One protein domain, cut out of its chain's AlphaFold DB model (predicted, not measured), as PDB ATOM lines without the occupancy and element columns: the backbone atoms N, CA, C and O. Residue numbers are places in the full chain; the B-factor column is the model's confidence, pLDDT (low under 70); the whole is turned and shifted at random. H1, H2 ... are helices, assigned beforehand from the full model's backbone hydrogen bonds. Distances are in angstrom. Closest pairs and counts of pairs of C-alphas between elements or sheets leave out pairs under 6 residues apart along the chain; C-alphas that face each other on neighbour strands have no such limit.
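AT A GLANCE: This is residues 25 to 169 of the 324 residues of an uncharacterized protein of Sphingomonas naasensis (UniProt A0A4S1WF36). Five helices at shallow tilts to one another form a flat slab, with the long H2 and H5 side by side in its middle, H1 along one edge and H6 along the other. H4 lies beside the later parts of H2 and H5, and the tiny H3 sits at the turn between H2 and H4. H2, H4, H5 and H6 make an up-and-down bundle, each running against the one before it in the chain. The printed part has 145 residues with six named helices, H1 to H6 in order, and no named strand; the class is all helix. It is only just compact, close to loose, with a radius of gyration of the C-alphas of 17.1 A and spans of 55 by 38 by 19 A.

IN THESE COORDINATES: H2, the longest helix, has residues 56 to 83 and measures 40.6 A from C-alpha 56 at (82.064, -61.805, 163.425) to C-alpha 83 at (64.232, -46.146, 196.347). H5 has residues 121 to 143 and measures 31.8 A. H1 has residues 25 to 50, measures 37.8 A and begins at C-alpha 25 (76.802, -32.152, 199.166). H3 is residues 87 to 90. H4 is residues 93 to 107, 20.7 A long. H6 has residues 150 to 169, measures 27.3 A, has a kink of 28 degrees near residue 163 and ends at C-alpha 169 (60.659, -67.115, 176.750).

HOW THE PARTS SIT: H2 and H5 touch and run the same way at a shallow tilt of 7 degrees; their closest C-alphas, those of Glu 71 and Val 131, are 5.8 A apart. H1 touches H2 with residues 42 to 50 alone, at a shallow tilt of 15 degrees, opposite ways; the closest C-alphas, of Ile 50 and Arg 59, are 6.9 A apart, and the two form a helical hairpin. H4 touches H5, its partner in a second hairpin, with closest C-alphas Gln 104 and Leu 142 at 6.4 A. H4 also touches H2, where Tyr 81 and Leu 100 have the closest C-alphas, 7.1 A apart. H5 and H6, a third hairpin, only just touch, with 3 pairs of C-alphas within 8 A; the closest are those of Ala 137 and Thr 160, 6.6 A apart. H1 and H4 are near each other, while H1 and H6 are apart. In H2, H4 and H5 every O i to N i+4 pair is within hydrogen-bond range, in H1 19 of 22 and in H6 14 of 16; H3 is too short for such a pair.

THE WHOLE: The C-alphas of Lys 54 and Glu 91, the two farthest apart, are 55.1 A apart. The printed part has no cut. The link from H4 to H5, residues 108 to 120, is long. Mean pLDDT of the printed part is 72.0, and residues 25 to 54, 88 to 90 and 145 to 169 are under 70.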
ATOM      1  N   ILE A  25      76.193 -32.575 200.442       47.94
ATOM      2  CA  ILE A  25      76.802 -32.152 199.166       47.94
ATOM      3  C   ILE A  25      77.900 -33.140 198.755       47.94
ATOM      4  O   ILE A  25      77.967 -33.542 197.595       47.94
ATOM      5  N   GLU A  26      78.697 -33.615 199.713       50.47
ATOM      6  CA  GLU A  26      79.752 -34.599 199.461       50.47
ATOM      7  C   GLU A  26      79.176 -35.972 199.068       50.47
ATOM      8  O   GLU A  26      79.673 -36.621 198.146       50.47
ATOM      9  N   LYS A  27      78.066 -36.393 199.696       53.44
ATOM     10  CA  LYS A  27      77.324 -37.607 199.306       53.44
ATOM     11  C   LYS A  27      76.689 -37.490 197.913       53.44
ATOM     12  O   LYS A  27      76.754 -38.450 197.149       53.44
ATOM     13  N   MET A  28      76.134 -36.329 197.548       49.28
ATOM     14  CA  MET A  28      75.615 -36.080 196.191       49.28
ATOM     15  C   MET A  28      76.726 -36.075 195.140       49.28
ATOM     16  O   MET A  28      76.561 -36.685 194.086       49.28
ATOM     17  N   GLY A  29      77.865 -35.441 195.433       51.34
ATOM     18  CA  GLY A  29      79.032 -35.450 194.551       51.34
ATOM     19  C   GLY A  29      79.537 -36.869 194.292       51.34
ATOM     20  O   GLY A  29      79.763 -37.238 193.143       51.34
ATOM     21  N   LYS A  30      79.606 -37.703 195.338       54.41
ATOM     22  CA  LYS A  30      79.963 -39.128 195.223       54.41
ATOM     23  C   LYS A  30      78.947 -39.920 194.393       54.41
ATOM     24  O   LYS A  30      79.357 -40.768 193.611       54.41
ATOM     25  N   PHE A  31      77.652 -39.619 194.502       55.56
ATOM     26  CA  PHE A  31      76.607 -40.292 193.723       55.56
ATOM     27  C   PHE A  31      76.656 -39.928 192.231       55.56
ATOM     28  O   PHE A  31      76.675 -40.813 191.378       55.56
ATOM     29  N   VAL A  32      76.757 -38.636 191.904       55.03
ATOM     30  CA  VAL A  32      76.898 -38.167 190.512       55.03
ATOM     31  C   VAL A  32      78.200 -38.685 189.898       55.03
ATOM     32  O   VAL A  32      78.198 -39.122 188.746       55.03
ATOM     33  N   ALA A  33      79.293 -38.703 190.663       53.47
ATOM     34  CA  ALA A  33      80.569 -39.260 190.222       53.47
ATOM     35  C   ALA A  33      80.495 -40.776 189.990       53.47
ATOM     36  O   ALA A  33      81.015 -41.246 188.984       53.47
ATOM     37  N   LEU A  34      79.812 -41.536 190.854       50.72
ATOM     38  CA  LEU A  34      79.620 -42.979 190.687       50.72
ATOM     39  C   LEU A  34      78.809 -43.291 189.422       50.72
ATOM     40  O   LEU A  34      79.225 -44.121 188.620       50.72
ATOM     41  N   VAL A  35      77.693 -42.589 189.203       53.19
ATOM     42  CA  VAL A  35      76.857 -42.773 188.004       53.19
ATOM     43  C   VAL A  35      77.622 -42.372 186.741       53.19
ATOM     44  O   VAL A  35      77.621 -43.110 185.758       53.19
ATOM     45  N   SER A  36      78.350 -41.254 186.774       51.56
ATOM     46  CA  SER A  36      79.181 -40.809 185.646       51.56
ATOM     47  C   SER A  36      80.342 -41.770 185.369       51.56
ATOM     48  O   SER A  36      80.678 -42.002 184.211       51.56
ATOM     49  N   ALA A  37      80.926 -42.374 186.408       47.88
ATOM     50  CA  ALA A  37      81.966 -43.390 186.281       47.88
ATOM     51  C   ALA A  37      81.417 -44.698 185.696       47.88
ATOM     52  O   ALA A  37      82.058 -45.271 184.821       47.88
ATOM     53  N   ILE A  38      80.216 -45.135 186.092       54.81
ATOM     54  CA  ILE A  38      79.539 -46.292 185.484       54.81
ATOM     55  C   ILE A  38      79.312 -46.032 183.988       54.81
ATOM     56  O   ILE A  38      79.677 -46.860 183.155       54.81
ATOM     57  N   ILE A  39      78.811 -44.850 183.620       53.91
ATOM     58  CA  ILE A  39      78.608 -44.463 182.215       53.91
ATOM     59  C   ILE A  39      79.943 -44.415 181.451       53.91
ATOM     60  O   ILE A  39      80.060 -44.983 180.365       53.91
ATOM     61  N   GLY A  40      80.971 -43.796 182.034       49.47
ATOM     62  CA  GLY A  40      82.297 -43.668 181.430       49.47
ATOM     63  C   GLY A  40      82.999 -45.009 181.214       49.47
ATOM     64  O   GLY A  40      83.573 -45.233 180.148       49.47
ATOM     65  N   VAL A  41      82.918 -45.929 182.178       52.50
ATOM     66  CA  VAL A  41      83.497 -47.281 182.078       52.50
ATOM     67  C   VAL A  41      82.772 -48.111 181.015       52.50
ATOM     68  O   VAL A  41      83.423 -48.815 180.244       52.50
ATOM     69  N   THR A  42      81.449 -47.968 180.901       54.59
ATOM     70  CA  THR A  42      80.650 -48.708 179.907       54.59
ATOM     71  C   THR A  42      80.965 -48.267 178.470       54.59
ATOM     72  O   THR A  42      81.069 -49.100 177.570       54.59
ATOM     73  N   ILE A  43      81.183 -46.966 178.247       53.94
ATOM     74  CA  ILE A  43      81.473 -46.410 176.912       53.94
ATOM     75  C   ILE A  43      82.944 -46.634 176.512       53.94
ATOM     76  O   ILE A  43      83.238 -46.966 175.363       53.94
ATOM     77  N   SER A  44      83.886 -46.478 177.446       47.97
ATOM     78  CA  SER A  44      85.324 -46.598 177.151       47.97
ATOM     79  C   SER A  44      85.798 -48.048 176.996       47.97
ATOM     80  O   SER A  44      86.629 -48.318 176.127       47.97
ATOM     81  N   GLY A  45      85.240 -48.992 177.762       53.28
ATOM     82  CA  GLY A  45      85.582 -50.414 177.654       53.28
ATOM     83  C   GLY A  45      85.155 -51.038 176.320       53.28
ATOM     84  O   GLY A  45      85.921 -51.786 175.713       53.28
ATOM     85  N   ASN A  46      83.972 -50.672 175.818       52.00
ATOM     86  CA  ASN A  46      83.443 -51.222 174.568       52.00
ATOM     87  C   ASN A  46      84.192 -50.703 173.331       52.00
ATOM     88  O   ASN A  46      84.534 -51.495 172.455       52.00
ATOM     89  N   ASN A  47      84.562 -49.419 173.285       53.84
ATOM     90  CA  ASN A  47      85.335 -48.872 172.161       53.84
ATOM     91  C   ASN A  47      86.727 -49.518 172.003       53.84
ATOM     92  O   ASN A  47      87.229 -49.638 170.882       53.84
ATOM     93  N   PHE A  48      87.346 -49.983 173.094       53.69
ATOM     94  CA  PHE A  48      88.648 -50.655 173.029       53.69
ATOM     95  C   PHE A  48      88.556 -52.066 172.417       53.69
ATOM     96  O   PHE A  48      89.435 -52.456 171.647       53.69
ATOM     97  N   LEU A  49      87.476 -52.806 172.694       53.06
ATOM     98  CA  LEU A  49      87.258 -54.164 172.174       53.06
ATOM     99  C   LEU A  49      86.856 -54.178 170.687       53.06
ATOM    100  O   LEU A  49      87.244 -55.078 169.942       53.06
ATOM    101  N   ILE A  50      86.139 -53.150 170.235       52.31
ATOM    102  CA  ILE A  50      85.565 -53.064 168.882       52.31
ATOM    103  C   ILE A  50      86.621 -52.796 167.803       52.31
ATOM    104  O   ILE A  50      86.531 -53.327 166.701       52.31
ATOM    105  N   SER A  51      87.676 -52.039 168.119       53.78
ATOM    106  CA  SER A  51      88.713 -51.683 167.134       53.78
ATOM    107  C   SER A  51      89.621 -52.845 166.689       53.78
ATOM    108  O   SER A  51      90.446 -52.662 165.792       53.78
ATOM    109  N   ARG A  52      89.508 -54.038 167.300       54.44
ATOM    110  CA  ARG A  52      90.427 -55.168 167.049       54.44
ATOM    111  C   ARG A  52      89.781 -56.509 166.703       54.44
ATOM    112  O   ARG A  52      90.501 -57.396 166.243       54.44
ATOM    113  N   ALA A  53      88.473 -56.679 166.873       59.72
ATOM    114  CA  ALA A  53      87.809 -57.946 166.577       59.72
ATOM    115  C   ALA A  53      87.576 -58.107 165.062       59.72
ATOM    116  O   ALA A  53      86.639 -57.545 164.501       59.72
ATOM    117  N   LYS A  54      88.441 -58.876 164.385       68.44
ATOM    118  CA  LYS A  54      88.239 -59.263 162.973       68.44
ATOM    119  C   LYS A  54      87.163 -60.344 162.803       68.44
ATOM    120  O   LYS A  54      86.624 -60.487 161.710       68.44
ATOM    121  N   ASP A  55      86.861 -61.100 163.857       81.00
ATOM    122  CA  ASP A  55      85.877 -62.181 163.830       81.00
ATOM    123  C   ASP A  55      84.448 -61.640 164.034       81.00
ATOM    124  O   ASP A  55      84.200 -60.774 164.877       81.00
ATOM    125  N   SER A  56      83.486 -62.138 163.251       78.56
ATOM    126  CA  SER A  56      82.064 -61.805 163.425       78.56
ATOM    127  C   SER A  56      81.510 -62.298 164.768       78.56
ATOM    128  O   SER A  56      80.672 -61.622 165.362       78.56
ATOM    129  N   SER A  57      82.024 -63.419 165.290       78.75
ATOM    130  CA  SER A  57      81.579 -63.998 166.564       78.75
ATOM    131  C   SER A  57      81.937 -63.104 167.757       78.75
ATOM    132  O   SER A  57      81.111 -62.860 168.644       78.75
ATOM    133  N   ASP A  58      83.149 -62.547 167.751       78.62
ATOM    134  CA  ASP A  58      83.624 -61.636 168.797       78.62
ATOM    135  C   ASP A  58      82.850 -60.315 168.776       78.62
ATOM    136  O   ASP A  58      82.435 -59.819 169.827       78.62
ATOM    137  N   ARG A  59      82.576 -59.778 167.580       80.50
ATOM    138  CA  ARG A  59      81.744 -58.578 167.403       80.50
ATOM    139  C   ARG A  59      80.329 -58.789 167.924       80.50
ATOM    140  O   ARG A  59      79.810 -57.943 168.653       80.50
ATOM    141  N   TYR A  60      79.732 -59.940 167.623       81.81
ATOM    142  CA  TYR A  60      78.396 -60.279 168.100       81.81
ATOM    143  C   TYR A  60      78.341 -60.444 169.624       81.81
ATOM    144  O   TYR A  60      77.412 -59.970 170.283       81.81
ATOM    145  N   THR A  61      79.370 -61.057 170.209       79.25
ATOM    146  CA  THR A  61      79.502 -61.206 171.666       79.25
ATOM    147  C   THR A  61      79.685 -59.851 172.356       79.25
ATOM    148  O   THR A  61      79.044 -59.580 173.378       79.25
ATOM    149  N   ALA A  62      80.506 -58.968 171.783       80.25
ATOM    150  CA  ALA A  62      80.691 -57.606 172.275       80.25
ATOM    151  C   ALA A  62      79.385 -56.797 172.191       80.25
ATOM    152  O   ALA A  62      78.999 -56.155 173.168       80.25
ATOM    153  N   PHE A  63      78.652 -56.907 171.078       87.38
ATOM    154  CA  PHE A  63      77.338 -56.291 170.901       87.38
ATOM    155  C   PHE A  63      76.344 -56.754 171.969       87.38
ATOM    156  O   PHE A  63      75.745 -55.929 172.658       87.38
ATOM    157  N   ARG A  64      76.197 -58.068 172.177       84.75
ATOM    158  CA  ARG A  64      75.288 -58.605 173.203       84.75
ATOM    159  C   ARG A  64      75.659 -58.145 174.610       84.75
ATOM    160  O   ARG A  64      74.766 -57.812 175.389       84.75
ATOM    161  N   THR A  65      76.952 -58.091 174.924       83.81
ATOM    162  CA  THR A  65      77.455 -57.563 176.201       83.81
ATOM    163  C   THR A  65      77.093 -56.087 176.369       83.81
ATOM    164  O   THR A  65      76.567 -55.705 177.415       83.81
ATOM    165  N   ALA A  66      77.299 -55.267 175.335       83.81
ATOM    166  CA  ALA A  66      76.968 -53.844 175.354       83.81
ATOM    167  C   ALA A  66      75.465 -53.599 175.536       83.81
ATOM    168  O   ALA A  66      75.074 -52.807 176.391       83.81
ATOM    169  N   VAL A  67      74.623 -54.328 174.800       86.88
ATOM    170  CA  VAL A  67      73.160 -54.256 174.933       86.88
ATOM    171  C   VAL A  67      72.719 -54.674 176.335       86.88
ATOM    172  O   VAL A  67      71.955 -53.955 176.968       86.88
ATOM    173  N   SER A  68      73.245 -55.785 176.858       84.94
ATOM    174  CA  SER A  68      72.907 -56.272 178.206       84.94
ATOM    175  C   SER A  68      73.333 -55.285 179.295       84.94
ATOM    176  O   SER A  68      72.624 -55.097 180.282       84.94
ATOM    177  N   SER A  69      74.487 -54.635 179.120       85.69
ATOM    178  CA  SER A  69      74.972 -53.600 180.035       85.69
ATOM    179  C   SER A  69      74.086 -52.358 180.003       85.69
ATOM    180  O   SER A  69      73.797 -51.787 181.054       85.69
ATOM    181  N   GLU A  70      73.629 -51.952 178.820       88.56
ATOM    182  CA  GLU A  70      72.712 -50.825 178.676       88.56
ATOM    183  C   GLU A  70      71.352 -51.153 179.313       88.56
ATOM    184  O   GLU A  70      70.877 -50.399 180.160       88.56
ATOM    185  N   GLU A  71      70.768 -52.318 179.012       86.69
ATOM    186  CA  GLU A  71      69.529 -52.804 179.640       86.69
ATOM    187  C   GLU A  71      69.651 -52.856 181.175       86.69
ATOM    188  O   GLU A  71      68.742 -52.422 181.889       86.69
ATOM    189  N   LYS A  72      70.790 -53.330 181.699       86.94
ATOM    190  CA  LYS A  72      71.084 -53.312 183.138       86.94
ATOM    191  C   LYS A  72      71.153 -51.886 183.687       86.94
ATOM    192  O   LYS A  72      70.535 -51.620 184.710       86.94
ATOM    193  N   SER A  73      71.832 -50.964 183.005       88.00
ATOM    194  CA  SER A  73      71.902 -49.558 183.424       88.00
ATOM    195  C   SER A  73      70.510 -48.934 183.554       88.00
ATOM    196  O   SER A  73      70.275 -48.175 184.492       88.00
ATOM    197  N   TRP A  74      69.582 -49.239 182.644       87.06
ATOM    198  CA  TRP A  74      68.205 -48.741 182.729       87.06
ATOM    199  C   TRP A  74      67.412 -49.382 183.871       87.06
ATOM    200  O   TRP A  74      66.647 -48.687 184.542       87.06
ATOM    201  N   LYS A  75      67.621 -50.678 184.130       84.56
ATOM    202  CA  LYS A  75      67.049 -51.381 185.292       84.56
ATOM    203  C   LYS A  75      67.544 -50.789 186.608       84.56
ATOM    204  O   LYS A  75      66.726 -50.479 187.466       84.56
ATOM    205  N   ASP A  76      68.845 -50.537 186.720       86.69
ATOM    206  CA  ASP A  76      69.456 -49.944 187.912       86.69
ATOM    207  C   ASP A  76      68.919 -48.518 188.163       86.69
ATOM    208  O   ASP A  76      68.621 -48.160 189.303       86.69
ATOM    209  N   LEU A  77      68.713 -47.716 187.106       87.62
ATOM    210  CA  LEU A  77      68.063 -46.400 187.220       87.62
ATOM    211  C   LEU A  77      66.606 -46.502 187.683       87.62
ATOM    212  O   LEU A  77      66.150 -45.665 188.464       87.62
ATOM    213  N   TYR A  78      65.873 -47.514 187.218       84.94
ATOM    214  CA  TYR A  78      64.502 -47.763 187.659       84.94
ATOM    215  C   TYR A  78      64.446 -48.209 189.124       84.94
ATOM    216  O   TYR A  78      63.605 -47.734 189.882       84.94
ATOM    217  N   ASP A  79      65.355 -49.078 189.556       85.06
ATOM    218  CA  ASP A  79      65.445 -49.477 190.960       85.06
ATOM    219  C   ASP A  79      65.816 -48.281 191.852       85.06
ATOM    220  O   ASP A  79      65.252 -48.118 192.932       85.06
ATOM    221  N   GLU A  80      66.694 -47.383 191.396       86.88
ATOM    222  CA  GLU A  80      66.994 -46.143 192.120       86.88
ATOM    223  C   GLU A  80      65.787 -45.200 192.195       86.88
ATOM    224  O   GLU A  80      65.537 -44.598 193.240       86.88
ATOM    225  N   TYR A  81      64.995 -45.113 191.122       85.19
ATOM    226  CA  TYR A  81      63.707 -44.423 191.138       85.19
ATOM    227  C   TYR A  81      62.787 -44.979 192.232       85.19
ATOM    228  O   TYR A  81      62.238 -44.205 193.016       85.19
ATOM    229  N   LEU A  82      62.679 -46.302 192.366       83.69
ATOM    230  CA  LEU A  82      61.857 -46.919 193.411       83.69
ATOM    231  C   LEU A  82      62.342 -46.587 194.826       83.69
ATOM    232  O   LEU A  82      61.520 -46.301 195.699       83.69
ATOM    233  N   LYS A  83      63.660 -46.534 195.047       85.12
ATOM    234  CA  LYS A  83      64.232 -46.146 196.347       85.12
ATOM    235  C   LYS A  83      63.879 -44.717 196.759       85.12
ATOM    236  O   LYS A  83      63.923 -44.393 197.943       85.12
ATOM    237  N   THR A  84      63.497 -43.840 195.823       82.56
ATOM    238  CA  THR A  84      63.048 -42.478 196.173       82.56
ATOM    239  C   THR A  84      61.739 -42.451 196.972       82.56
ATOM    240  O   THR A  84      61.433 -41.431 197.590       82.56
ATOM    241  N   PHE A  85      61.006 -43.569 197.015       79.00
ATOM    242  CA  PHE A  85      59.761 -43.729 197.771       79.00
ATOM    243  C   PHE A  85      59.925 -44.529 199.068       79.00
ATOM    244  O   PHE A  85      58.940 -44.789 199.758       79.00
ATOM    245  N   GLU A  86      61.151 -44.914 199.430       80.81
ATOM    246  CA  GLU A  86      61.417 -45.516 200.735       80.81
ATOM    247  C   GLU A  86      61.134 -44.513 201.862       80.81
ATOM    248  O   GLU A  86      61.301 -43.299 201.708       80.81
ATOM    249  N   LYS A  87      60.699 -45.027 203.019       72.12
ATOM    250  CA  LYS A  87      60.159 -44.232 204.134       72.12
ATOM    251  C   LYS A  87      61.073 -43.072 204.558       72.12
ATOM    252  O   LYS A  87      60.588 -41.969 204.774       72.12
ATOM    253  N   GLU A  88      62.384 -43.296 204.593       69.94
ATOM    254  CA  GLU A  88      63.389 -42.286 204.963       69.94
ATOM    255  C   GLU A  88      63.486 -41.119 203.961       69.94
ATOM    256  O   GLU A  88      63.837 -40.001 204.330       69.94
ATOM    257  N   GLN A  89      63.180 -41.351 202.680       63.09
ATOM    258  CA  GLN A  89      63.199 -40.312 201.643       63.09
ATOM    259  C   GLN A  89      61.893 -39.514 201.605       63.09
ATOM    260  O   GLN A  89      61.911 -38.334 201.254       63.09
ATOM    261  N   LEU A  90      60.774 -40.128 202.008       69.94
ATOM    262  CA  LEU A  90      59.477 -39.453 202.123       69.94
ATOM    263  C   LEU A  90      59.489 -38.351 203.192       69.94
ATOM    264  O   LEU A  90      58.782 -37.358 203.055       69.94
ATOM    265  N   GLU A  91      60.321 -38.493 204.225       78.06
ATOM    266  CA  GLU A  91      60.485 -37.485 205.278       78.06
ATOM    267  C   GLU A  91      61.259 -36.240 204.797       78.06
ATOM    268  O   GLU A  91      61.197 -35.188 205.432       78.06
ATOM    269  N   ASN A  92      61.947 -36.314 203.648       83.75
ATOM    270  CA  ASN A  92      62.688 -35.199 203.058       83.75
ATOM    271  C   ASN A  92      62.275 -34.950 201.598       83.75
ATOM    272  O   ASN A  92      62.998 -35.265 200.649       83.75
ATOM    273  N   GLU A  93      61.118 -34.306 201.432       81.00
ATOM    274  CA  GLU A  93      60.520 -33.976 200.131       81.00
ATOM    275  C   GLU A  93      61.488 -33.259 199.178       81.00
ATOM    276  O   GLU A  93      61.535 -33.544 197.981       81.00
ATOM    277  N   THR A  94      62.314 -32.352 199.705       83.19
ATOM    278  CA  THR A  94      63.292 -31.609 198.896       83.19
ATOM    279  C   THR A  94      64.377 -32.532 198.338       83.19
ATOM    280  O   THR A  94      64.780 -32.389 197.182       83.19
ATOM    281  N   LEU A  95      64.865 -33.484 199.138       81.56
ATOM    282  CA  LEU A  95      65.834 -34.479 198.679       81.56
ATOM    283  C   LEU A  95      65.212 -35.405 197.628       81.56
ATOM    284  O   LEU A  95      65.850 -35.672 196.607       81.56
ATOM    285  N   ARG A  96      63.959 -35.827 197.836       83.44
ATOM    286  CA  ARG A  96      63.202 -36.642 196.879       83.44
ATOM    287  C   ARG A  96      63.070 -35.947 195.526       83.44
ATOM    288  O   ARG A  96      63.460 -36.519 194.512       83.44
ATOM    289  N   GLN A  97      62.612 -34.694 195.500       80.44
ATOM    290  CA  GLN A  97      62.467 -33.925 194.257       80.44
ATOM    291  C   GLN A  97      63.798 -33.747 193.520       80.44
ATOM    292  O   GLN A  97      63.856 -33.907 192.302       80.44
ATOM    293  N   LYS A  98      64.893 -33.485 194.248       78.38
ATOM    294  CA  LYS A  98      66.236 -33.397 193.653       78.38
ATOM    295  C   LYS A  98      66.678 -34.716 193.020       78.38
ATOM    296  O   LYS A  98      67.257 -34.696 191.936       78.38
ATOM    297  N   LYS A  99      66.399 -35.854 193.668       84.25
ATOM    298  CA  LYS A  99      66.689 -37.184 193.111       84.25
ATOM    299  C   LYS A  99      65.860 -37.472 191.864       84.25
ATOM    300  O   LYS A  99      66.430 -37.900 190.866       84.25
ATOM    301  N   LEU A 100      64.557 -37.189 191.888       83.75
ATOM    302  CA  LEU A 100      63.682 -37.363 190.723       83.75
ATOM    303  C   LEU A 100      64.147 -36.507 189.539       83.75
ATOM    304  O   LEU A 100      64.263 -37.017 188.427       83.75
ATOM    305  N   PHE A 101      64.514 -35.246 189.784       80.69
ATOM    306  CA  PHE A 101      65.078 -34.374 188.754       80.69
ATOM    307  C   PHE A 101      66.394 -34.923 188.179       80.69
ATOM    308  O   PHE A 101      66.575 -34.952 186.963       80.69
ATOM    309  N   ALA A 102      67.302 -35.405 189.036       78.75
ATOM    310  CA  ALA A 102      68.556 -36.013 188.592       78.75
ATOM    311  C   ALA A 102      68.316 -37.278 187.750       78.75
ATOM    312  O   ALA A 102      68.921 -37.431 186.690       78.75
ATOM    313  N   LEU A 103      67.402 -38.154 188.178       86.12
ATOM    314  CA  LEU A 103      67.013 -39.351 187.431       86.12
ATOM    315  C   LEU A 103      66.389 -38.997 186.081       86.12
ATOM    316  O   LEU A 103      66.723 -39.627 185.082       86.12
ATOM    317  N   GLN A 104      65.547 -37.964 186.023       82.88
ATOM    318  CA  GLN A 104      64.960 -37.480 184.774       82.88
ATOM    319  C   GLN A 104      66.025 -36.943 183.815       82.88
ATOM    320  O   GLN A 104      65.997 -37.278 182.631       82.88
ATOM    321  N   ALA A 105      66.992 -36.172 184.315       77.88
ATOM    322  CA  ALA A 105      68.103 -35.677 183.508       77.88
ATOM    323  C   ALA A 105      68.971 -36.822 182.956       77.88
ATOM    324  O   ALA A 105      69.326 -36.809 181.778       77.88
ATOM    325  N   ILE A 106      69.264 -37.844 183.769       83.12
ATOM    326  CA  ILE A 106      70.017 -39.028 183.326       83.12
ATOM    327  C   ILE A 106      69.204 -39.832 182.304       83.12
ATOM    328  O   ILE A 106      69.737 -40.236 181.272       83.12
ATOM    329  N   ALA A 107      67.910 -40.039 182.558       86.38
ATOM    330  CA  ALA A 107      67.032 -40.802 181.679       86.38
ATOM    331  C   ALA A 107      66.766 -40.101 180.336       86.38
ATOM    332  O   ALA A 107      66.447 -40.759 179.344       86.38
ATOM    333  N   ALA A 108      66.934 -38.779 180.273       82.31
ATOM    334  CA  ALA A 108      66.835 -38.014 179.039       82.31
ATOM    335  C   ALA A 108      68.003 -38.262 178.069       82.31
ATOM    336  O   ALA A 108      67.868 -37.898 176.902       82.31
ATOM    337  N   ARG A 109      69.095 -38.927 178.485       87.00
ATOM    338  CA  ARG A 109      70.212 -39.275 177.589       87.00
ATOM    339  C   ARG A 109      69.748 -40.088 176.375       87.00
ATOM    340  O   ARG A 109      68.773 -40.841 176.463       87.00
ATOM    341  N   ASP A 110      70.473 -39.957 175.271       86.69
ATOM    342  CA  ASP A 110      70.245 -40.763 174.074       86.69
ATOM    343  C   ASP A 110      70.681 -42.215 174.289       86.69
ATOM    344  O   ASP A 110      71.607 -42.513 175.046       86.69
ATOM    345  N   ILE A 111      69.996 -43.129 173.607       87.31
ATOM    346  CA  ILE A 111      70.330 -44.555 173.609       87.31
ATOM    347  C   ILE A 111      71.517 -44.776 172.675       87.31
ATOM    348  O   ILE A 111      71.569 -44.202 171.585       87.31
ATOM    349  N   ALA A 112      72.454 -45.633 173.083       86.44
ATOM    350  CA  ALA A 112      73.579 -46.016 172.241       86.44
ATOM    351  C   ALA A 112      73.095 -46.565 170.888       86.44
ATOM    352  O   ALA A 112      72.189 -47.395 170.816       86.44
ATOM    353  N   SER A 113      73.708 -46.099 169.797       86.94
ATOM    354  CA  SER A 113      73.302 -46.508 168.445       86.94
ATOM    355  C   SER A 113      73.769 -47.918 168.064       86.94
ATOM    356  O   SER A 113      73.259 -48.476 167.093       86.94
ATOM    357  N   PHE A 114      74.744 -48.475 168.797       88.81
ATOM    358  CA  PHE A 114      75.390 -49.772 168.555       88.81
ATOM    359  C   PHE A 114      75.895 -49.978 167.109       88.81
ATOM    360  O   PHE A 114      76.079 -51.113 166.665       88.81
ATOM    361  N   ARG A 115      76.090 -48.901 166.336       87.31
ATOM    362  CA  ARG A 115      76.542 -48.959 164.934       87.31
ATOM    363  C   ARG A 115      77.985 -49.438 164.821       87.31
ATOM    364  O   ARG A 115      78.364 -50.027 163.819       87.31
ATOM    365  N   GLU A 116      78.767 -49.203 165.861       84.12
ATOM    366  CA  GLU A 116      80.176 -49.542 165.972       84.12
ATOM    367  C   GLU A 116      80.454 -51.058 165.947       84.12
ATOM    368  O   GLU A 116      81.562 -51.458 165.612       84.12
ATOM    369  N   PHE A 117      79.461 -51.908 166.238       82.25
ATOM    370  CA  PHE A 117      79.652 -53.361 166.312       82.25
ATOM    371  C   PHE A 117      79.579 -54.089 164.956       82.25
ATOM    372  O   PHE A 117      79.888 -55.277 164.917       82.25
ATOM    373  N   ASP A 118      79.198 -53.410 163.864       86.25
ATOM    374  CA  ASP A 118      79.045 -54.000 162.514       86.25
ATOM    375  C   ASP A 118      78.234 -55.318 162.520       86.25
ATOM    376  O   ASP A 118      78.666 -56.360 162.026       86.25
ATOM    377  N   ILE A 119      77.070 -55.272 163.176       85.12
ATOM    378  CA  ILE A 119      76.086 -56.361 163.267       85.12
ATOM    379  C   ILE A 119      74.914 -56.067 162.332       85.12
ATOM    380  O   ILE A 119      74.639 -54.902 162.031       85.12
ATOM    381  N   ASP A 120      74.208 -57.126 161.936       84.06
ATOM    382  CA  ASP A 120      72.968 -57.062 161.171       84.06
ATOM    383  C   ASP A 120      72.005 -55.984 161.704       84.06
ATOM    384  O   ASP A 120      71.730 -55.870 162.908       84.06
ATOM    385  N   ASP A 121      71.486 -55.183 160.775       82.00
ATOM    386  CA  ASP A 121      70.646 -54.027 161.075       82.00
ATOM    387  C   ASP A 121      69.384 -54.424 161.851       82.00
ATOM    388  O   ASP A 121      68.959 -53.691 162.747       82.00
ATOM    389  N   ARG A 122      68.811 -55.604 161.580       74.12
ATOM    390  CA  ARG A 122      67.594 -56.077 162.248       74.12
ATOM    391  C   ARG A 122      67.851 -56.361 163.722       74.12
ATOM    392  O   ARG A 122      67.034 -55.980 164.564       74.12
ATOM    393  N   GLU A 123      68.959 -57.024 164.041       76.06
ATOM    394  CA  GLU A 123      69.340 -57.319 165.426       76.06
ATOM    395  C   GLU A 123      69.683 -56.042 166.191       76.06
ATOM    396  O   GLU A 123      69.227 -55.854 167.326       76.06
ATOM    397  N   ARG A 124      70.422 -55.133 165.548       89.62
ATOM    398  CA  ARG A 124      70.769 -53.829 166.113       89.62
ATOM    399  C   ARG A 124      69.526 -53.002 166.422       89.62
ATOM    400  O   ARG A 124      69.360 -52.532 167.547       89.62
ATOM    401  N   GLU A 125      68.611 -52.862 165.467       77.88
ATOM    402  CA  GLU A 125      67.356 -52.143 165.683       77.88
ATOM    403  C   GLU A 125      66.468 -52.806 166.741       77.88
ATOM    404  O   GLU A 125      65.795 -52.111 167.503       77.88
ATOM    405  N   ALA A 126      66.427 -54.142 166.800       75.31
ATOM    406  CA  ALA A 126      65.692 -54.853 167.841       75.31
ATOM    407  C   ALA A 126      66.248 -54.528 169.235       75.31
ATOM    408  O   ALA A 126      65.467 -54.248 170.144       75.31
ATOM    409  N   ALA A 127      67.574 -54.494 169.395       82.94
ATOM    410  CA  ALA A 127      68.212 -54.098 170.647       82.94
ATOM    411  C   ALA A 127      67.925 -52.635 171.019       82.94
ATOM    412  O   ALA A 127      67.502 -52.371 172.144       82.94
ATOM    413  N   ILE A 128      68.067 -51.696 170.074       82.69
ATOM    414  CA  ILE A 128      67.735 -50.275 170.296       82.69
ATOM    415  C   ILE A 128      66.279 -50.132 170.738       82.69
ATOM    416  O   ILE A 128      65.993 -49.413 171.693       82.69
ATOM    417  N   ARG A 129      65.351 -50.839 170.080       76.75
ATOM    418  CA  ARG A 129      63.932 -50.816 170.447       76.75
ATOM    419  C   ARG A 129      63.698 -51.342 171.860       76.75
ATOM    420  O   ARG A 129      62.993 -50.673 172.608       76.75
ATOM    421  N   ARG A 130      64.310 -52.467 172.256       80.81
ATOM    422  CA  ARG A 130      64.202 -52.985 173.635       80.81
ATOM    423  C   ARG A 130      64.663 -51.952 174.659       80.81
ATOM    424  O   ARG A 130      63.884 -51.571 175.525       80.81
ATOM    425  N   VAL A 131      65.874 -51.422 174.488       86.56
ATOM    426  CA  VAL A 131      66.425 -50.382 175.368       86.56
ATOM    427  C   VAL A 131      65.525 -49.139 175.390       86.56
ATOM    428  O   VAL A 131      65.294 -48.540 176.443       86.56
ATOM    429  N   SER A 132      64.949 -48.769 174.243       83.56
ATOM    430  CA  SER A 132      64.031 -47.633 174.135       83.56
ATOM    431  C   SER A 132      62.718 -47.844 174.865       83.56
ATOM    432  O   SER A 132      62.192 -46.882 175.424       83.56
ATOM    433  N   LEU A 133      62.184 -49.063 174.887       79.62
ATOM    434  CA  LEU A 133      60.997 -49.384 175.674       79.62
ATOM    435  C   LEU A 133      61.288 -49.222 177.169       79.62
ATOM    436  O   LEU A 133      60.506 -48.573 177.867       79.62
ATOM    437  N   THR A 134      62.436 -49.714 177.646       81.81
ATOM    438  CA  THR A 134      62.851 -49.574 179.049       81.81
ATOM    439  C   THR A 134      63.039 -48.104 179.438       81.81
ATOM    440  O   THR A 134      62.499 -47.659 180.457       81.81
ATOM    441  N   ARG A 135      63.716 -47.307 178.597       87.81
ATOM    442  CA  ARG A 135      63.872 -45.853 178.794       87.81
ATOM    443  C   ARG A 135      62.526 -45.137 178.850       87.81
ATOM    444  O   ARG A 135      62.280 -44.358 179.768       87.81
ATOM    445  N   THR A 136      61.645 -45.392 177.886       78.94
ATOM    446  CA  THR A 136      60.318 -44.761 177.828       78.94
ATOM    447  C   THR A 136      59.470 -45.132 179.041       78.94
ATOM    448  O   THR A 136      58.743 -44.290 179.568       78.94
ATOM    449  N   ALA A 137      59.555 -46.370 179.526       77.81
ATOM    450  CA  ALA A 137      58.872 -46.776 180.746       77.81
ATOM    451  C   ALA A 137      59.388 -46.022 181.981       77.81
ATOM    452  O   ALA A 137      58.573 -45.524 182.758       77.81
ATOM    453  N   LEU A 138      60.709 -45.866 182.123       83.19
ATOM    454  CA  LEU A 138      61.306 -45.071 183.200       83.19
ATOM    455  C   LEU A 138      60.897 -43.595 183.117       83.19
ATOM    456  O   LEU A 138      60.475 -43.024 184.116       83.19
ATOM    457  N   LEU A 139      60.969 -42.981 181.934       82.94
ATOM    458  CA  LEU A 139      60.559 -41.586 181.740       82.94
ATOM    459  C   LEU A 139      59.079 -41.375 182.064       82.94
ATOM    460  O   LEU A 139      58.726 -40.377 182.687       82.94
ATOM    461  N   ASN A 140      58.218 -42.324 181.692       77.19
ATOM    462  CA  ASN A 140      56.805 -42.285 182.059       77.19
ATOM    463  C   ASN A 140      56.612 -42.374 183.578       77.19
ATOM    464  O   ASN A 140      55.828 -41.604 184.121       77.19
ATOM    465  N   ALA A 141      57.343 -43.264 184.256       77.94
ATOM    466  CA  ALA A 141      57.291 -43.383 185.710       77.94
ATOM    467  C   ALA A 141      57.769 -42.094 186.402       77.94
ATOM    468  O   ALA A 141      57.091 -41.586 187.282       77.94
ATOM    469  N   LEU A 142      58.876 -41.506 185.939       80.81
ATOM    470  CA  LEU A 142      59.406 -40.238 186.458       80.81
ATOM    471  C   LEU A 142      58.477 -39.042 186.203       80.81
ATOM    472  O   LEU A 142      58.465 -38.096 186.983       80.81
ATOM    473  N   SER A 143      57.714 -39.066 185.108       76.75
ATOM    474  CA  SER A 143      56.748 -38.009 184.777       76.75
ATOM    475  C   SER A 143      55.492 -38.094 185.645       76.75
ATOM    476  O   SER A 143      54.875 -37.072 185.958       76.75
ATOM    477  N   ASP A 144      55.118 -39.306 186.052       75.06
ATOM    478  CA  ASP A 144      54.027 -39.556 186.980       75.06
ATOM    479  C   ASP A 144      54.516 -39.361 188.425       75.06
ATOM    480  O   ASP A 144      54.656 -40.300 189.204       75.06
ATOM    481  N   ASN A 145      54.763 -38.099 188.803       61.47
ATOM    482  CA  ASN A 145      55.164 -37.658 190.155       61.47
ATOM    483  C   ASN A 145      54.232 -38.146 191.298       61.47
ATOM    484  O   ASN A 145      54.440 -37.794 192.460       61.47
ATOM    485  N   ARG A 146      53.166 -38.896 190.986       56.72
ATOM    486  CA  ARG A 146      52.123 -39.369 191.900       56.72
ATOM    487  C   ARG A 146      52.267 -40.826 192.328       56.72
ATOM    488  O   ARG A 146      51.508 -41.241 193.202       56.72
ATOM    489  N   THR A 147      53.211 -41.606 191.803       54.81
ATOM    490  CA  THR A 147      53.433 -42.981 192.290       54.81
ATOM    491  C   THR A 147      54.208 -43.004 193.608       54.81
ATOM    492  O   THR A 147      55.295 -43.552 193.698       54.81
ATOM    493  N   SER A 148      53.631 -42.422 194.662       52.56
ATOM    494  CA  SER A 148      54.109 -42.562 196.043       52.56
ATOM    495  C   SER A 148      53.762 -43.913 196.675       52.56
ATOM    496  O   SER A 148      54.133 -44.154 197.818       52.56
ATOM    497  N   ASP A 149      53.024 -44.771 195.965       63.53
ATOM    498  CA  ASP A 149      52.675 -46.118 196.407       63.53
ATOM    499  C   ASP A 149      53.673 -47.158 195.848       63.53
ATOM    500  O   ASP A 149      53.672 -47.418 194.635       63.53
ATOM    501  N   PRO A 150      54.494 -47.793 196.709       61.56
ATOM    502  CA  PRO A 150      55.432 -48.843 196.314       61.56
ATOM    503  C   PRO A 150      54.768 -50.019 195.587       61.56
ATOM    504  O   PRO A 150      55.394 -50.626 194.718       61.56
ATOM    505  N   ALA A 151      53.503 -50.336 195.897       66.12
ATOM    506  CA  ALA A 151      52.787 -51.433 195.249       66.12
ATOM    507  C   ALA A 151      52.446 -51.103 193.788       66.12
ATOM    508  O   ALA A 151      52.660 -51.927 192.895       66.12
ATOM    509  N   THR A 152      51.988 -49.879 193.520       63.41
ATOM    510  CA  THR A 152      51.759 -49.379 192.156       63.41
ATOM    511  C   THR A 152      53.064 -49.324 191.354       63.41
ATOM    512  O   THR A 152      53.092 -49.706 190.181       63.41
ATOM    513  N   ALA A 153      54.165 -48.921 191.989       61.81
ATOM    514  CA  ALA A 153      55.471 -48.837 191.347       61.81
ATOM    515  C   ALA A 153      56.081 -50.224 191.029       61.81
ATOM    516  O   ALA A 153      56.631 -50.409 189.936       61.81
ATOM    517  N   ASP A 154      55.916 -51.227 191.909       64.69
ATOM    518  CA  ASP A 154      56.297 -52.624 191.625       64.69
ATOM    519  C   ASP A 154      55.377 -53.262 190.569       64.69
ATOM    520  O   ASP A 154      55.844 -54.004 189.707       64.69
ATOM    521  N   ALA A 155      54.080 -52.933 190.548       65.56
ATOM    522  CA  ALA A 155      53.169 -53.390 189.495       65.56
ATOM    523  C   ALA A 155      53.550 -52.826 188.113       65.56
ATOM    524  O   ALA A 155      53.542 -53.560 187.120       65.56
ATOM    525  N   LEU A 156      53.935 -51.546 188.045       63.16
ATOM    526  CA  LEU A 156      54.510 -50.926 186.847       63.16
ATOM    527  C   LEU A 156      55.830 -51.595 186.456       63.16
ATOM    528  O   LEU A 156      56.003 -51.928 185.284       63.16
ATOM    529  N   ARG A 157      56.708 -51.886 187.426       67.88
ATOM    530  CA  ARG A 157      57.961 -52.625 187.203       67.88
ATOM    531  C   ARG A 157      57.680 -53.977 186.559       67.88
ATOM    532  O   ARG A 157      58.205 -54.283 185.493       67.88
ATOM    533  N   ARG A 158      56.798 -54.771 187.163       67.06
ATOM    534  CA  ARG A 158      56.421 -56.091 186.650       67.06
ATOM    535  C   ARG A 158      55.814 -56.000 185.263       67.06
ATOM    536  O   ARG A 158      56.166 -56.813 184.431       67.06
ATOM    537  N   ARG A 159      54.957 -55.022 184.965       65.56
ATOM    538  CA  ARG A 159      54.400 -54.862 183.610       65.56
ATOM    539  C   ARG A 159      55.465 -54.496 182.578       65.56
ATOM    540  O   ARG A 159      55.492 -55.105 181.512       65.56
ATOM    541  N   THR A 160      56.346 -53.556 182.904       60.72
ATOM    542  CA  THR A 160      57.427 -53.117 182.014       60.72
ATOM    543  C   THR A 160      58.426 -54.243 181.743       60.72
ATOM    544  O   THR A 160      58.788 -54.472 180.594       60.72
ATOM    545  N   PHE A 161      58.836 -54.988 182.775       63.34
ATOM    546  CA  PHE A 161      59.886 -56.008 182.661       63.34
ATOM    547  C   PHE A 161      59.367 -57.438 182.419       63.34
ATOM    548  O   PHE A 161      60.116 -58.280 181.930       63.34
ATOM    549  N   ALA A 162      58.094 -57.751 182.683       58.53
ATOM    550  CA  ALA A 162      57.504 -59.035 182.273       58.53
ATOM    551  C   ALA A 162      57.286 -59.104 180.757       58.53
ATOM    552  O   ALA A 162      57.344 -60.194 180.193       58.53
ATOM    553  N   ALA A 163      57.099 -57.957 180.091       53.03
ATOM    554  CA  ALA A 163      57.143 -57.885 178.635       53.03
ATOM    555  C   ALA A 163      58.522 -58.314 178.092       53.03
ATOM    556  O   ALA A 163      58.593 -58.995 177.079       53.03
ATOM    557  N   GLU A 164      59.622 -58.024 178.798       52.31
ATOM    558  CA  GLU A 164      60.955 -58.527 178.423       52.31
ATOM    559  C   GLU A 164      61.100 -60.040 178.658       52.31
ATOM    560  O   GLU A 164      61.688 -60.744 177.836       52.31
ATOM    561  N   GLN A 165      60.546 -60.575 179.753       51.09
ATOM    562  CA  GLN A 165      60.605 -62.017 180.030       51.09
ATOM    563  C   GLN A 165      59.758 -62.840 179.054       51.09
ATOM    564  O   GLN A 165      60.167 -63.939 178.676       51.09
ATOM    565  N   SER A 166      58.615 -62.320 178.601       46.78
ATOM    566  CA  SER A 166      57.805 -62.989 177.578       46.78
ATOM    567  C   SER A 166      58.482 -62.975 176.203       46.78
ATOM    568  O   SER A 166      58.352 -63.949 175.461       46.78
ATOM    569  N   LEU A 167      59.274 -61.941 175.896       44.19
ATOM    570  CA  LEU A 167      60.125 -61.876 174.702       44.19
ATOM    571  C   LEU A 167      61.290 -62.878 174.759       44.19
ATOM    572  O   LEU A 167      61.609 -63.499 173.748       44.19
ATOM    573  N   ALA A 168      61.891 -63.092 175.935       40.56
ATOM    574  CA  ALA A 168      62.964 -64.075 176.124       40.56
ATOM    575  C   ALA A 168      62.455 -65.531 176.138       40.56
ATOM    576  O   ALA A 168      63.115 -66.424 175.609       40.56
ATOM    577  N   ALA A 169      61.263 -65.782 176.691       41.31
ATOM    578  CA  ALA A 169      60.659 -67.115 176.750       41.31
ATOM    579  C   ALA A 169      60.143 -67.618 175.386       41.31
ATOM    580  O   ALA A 169      60.023 -68.824 175.176       41.31
TER     581      ALA A 169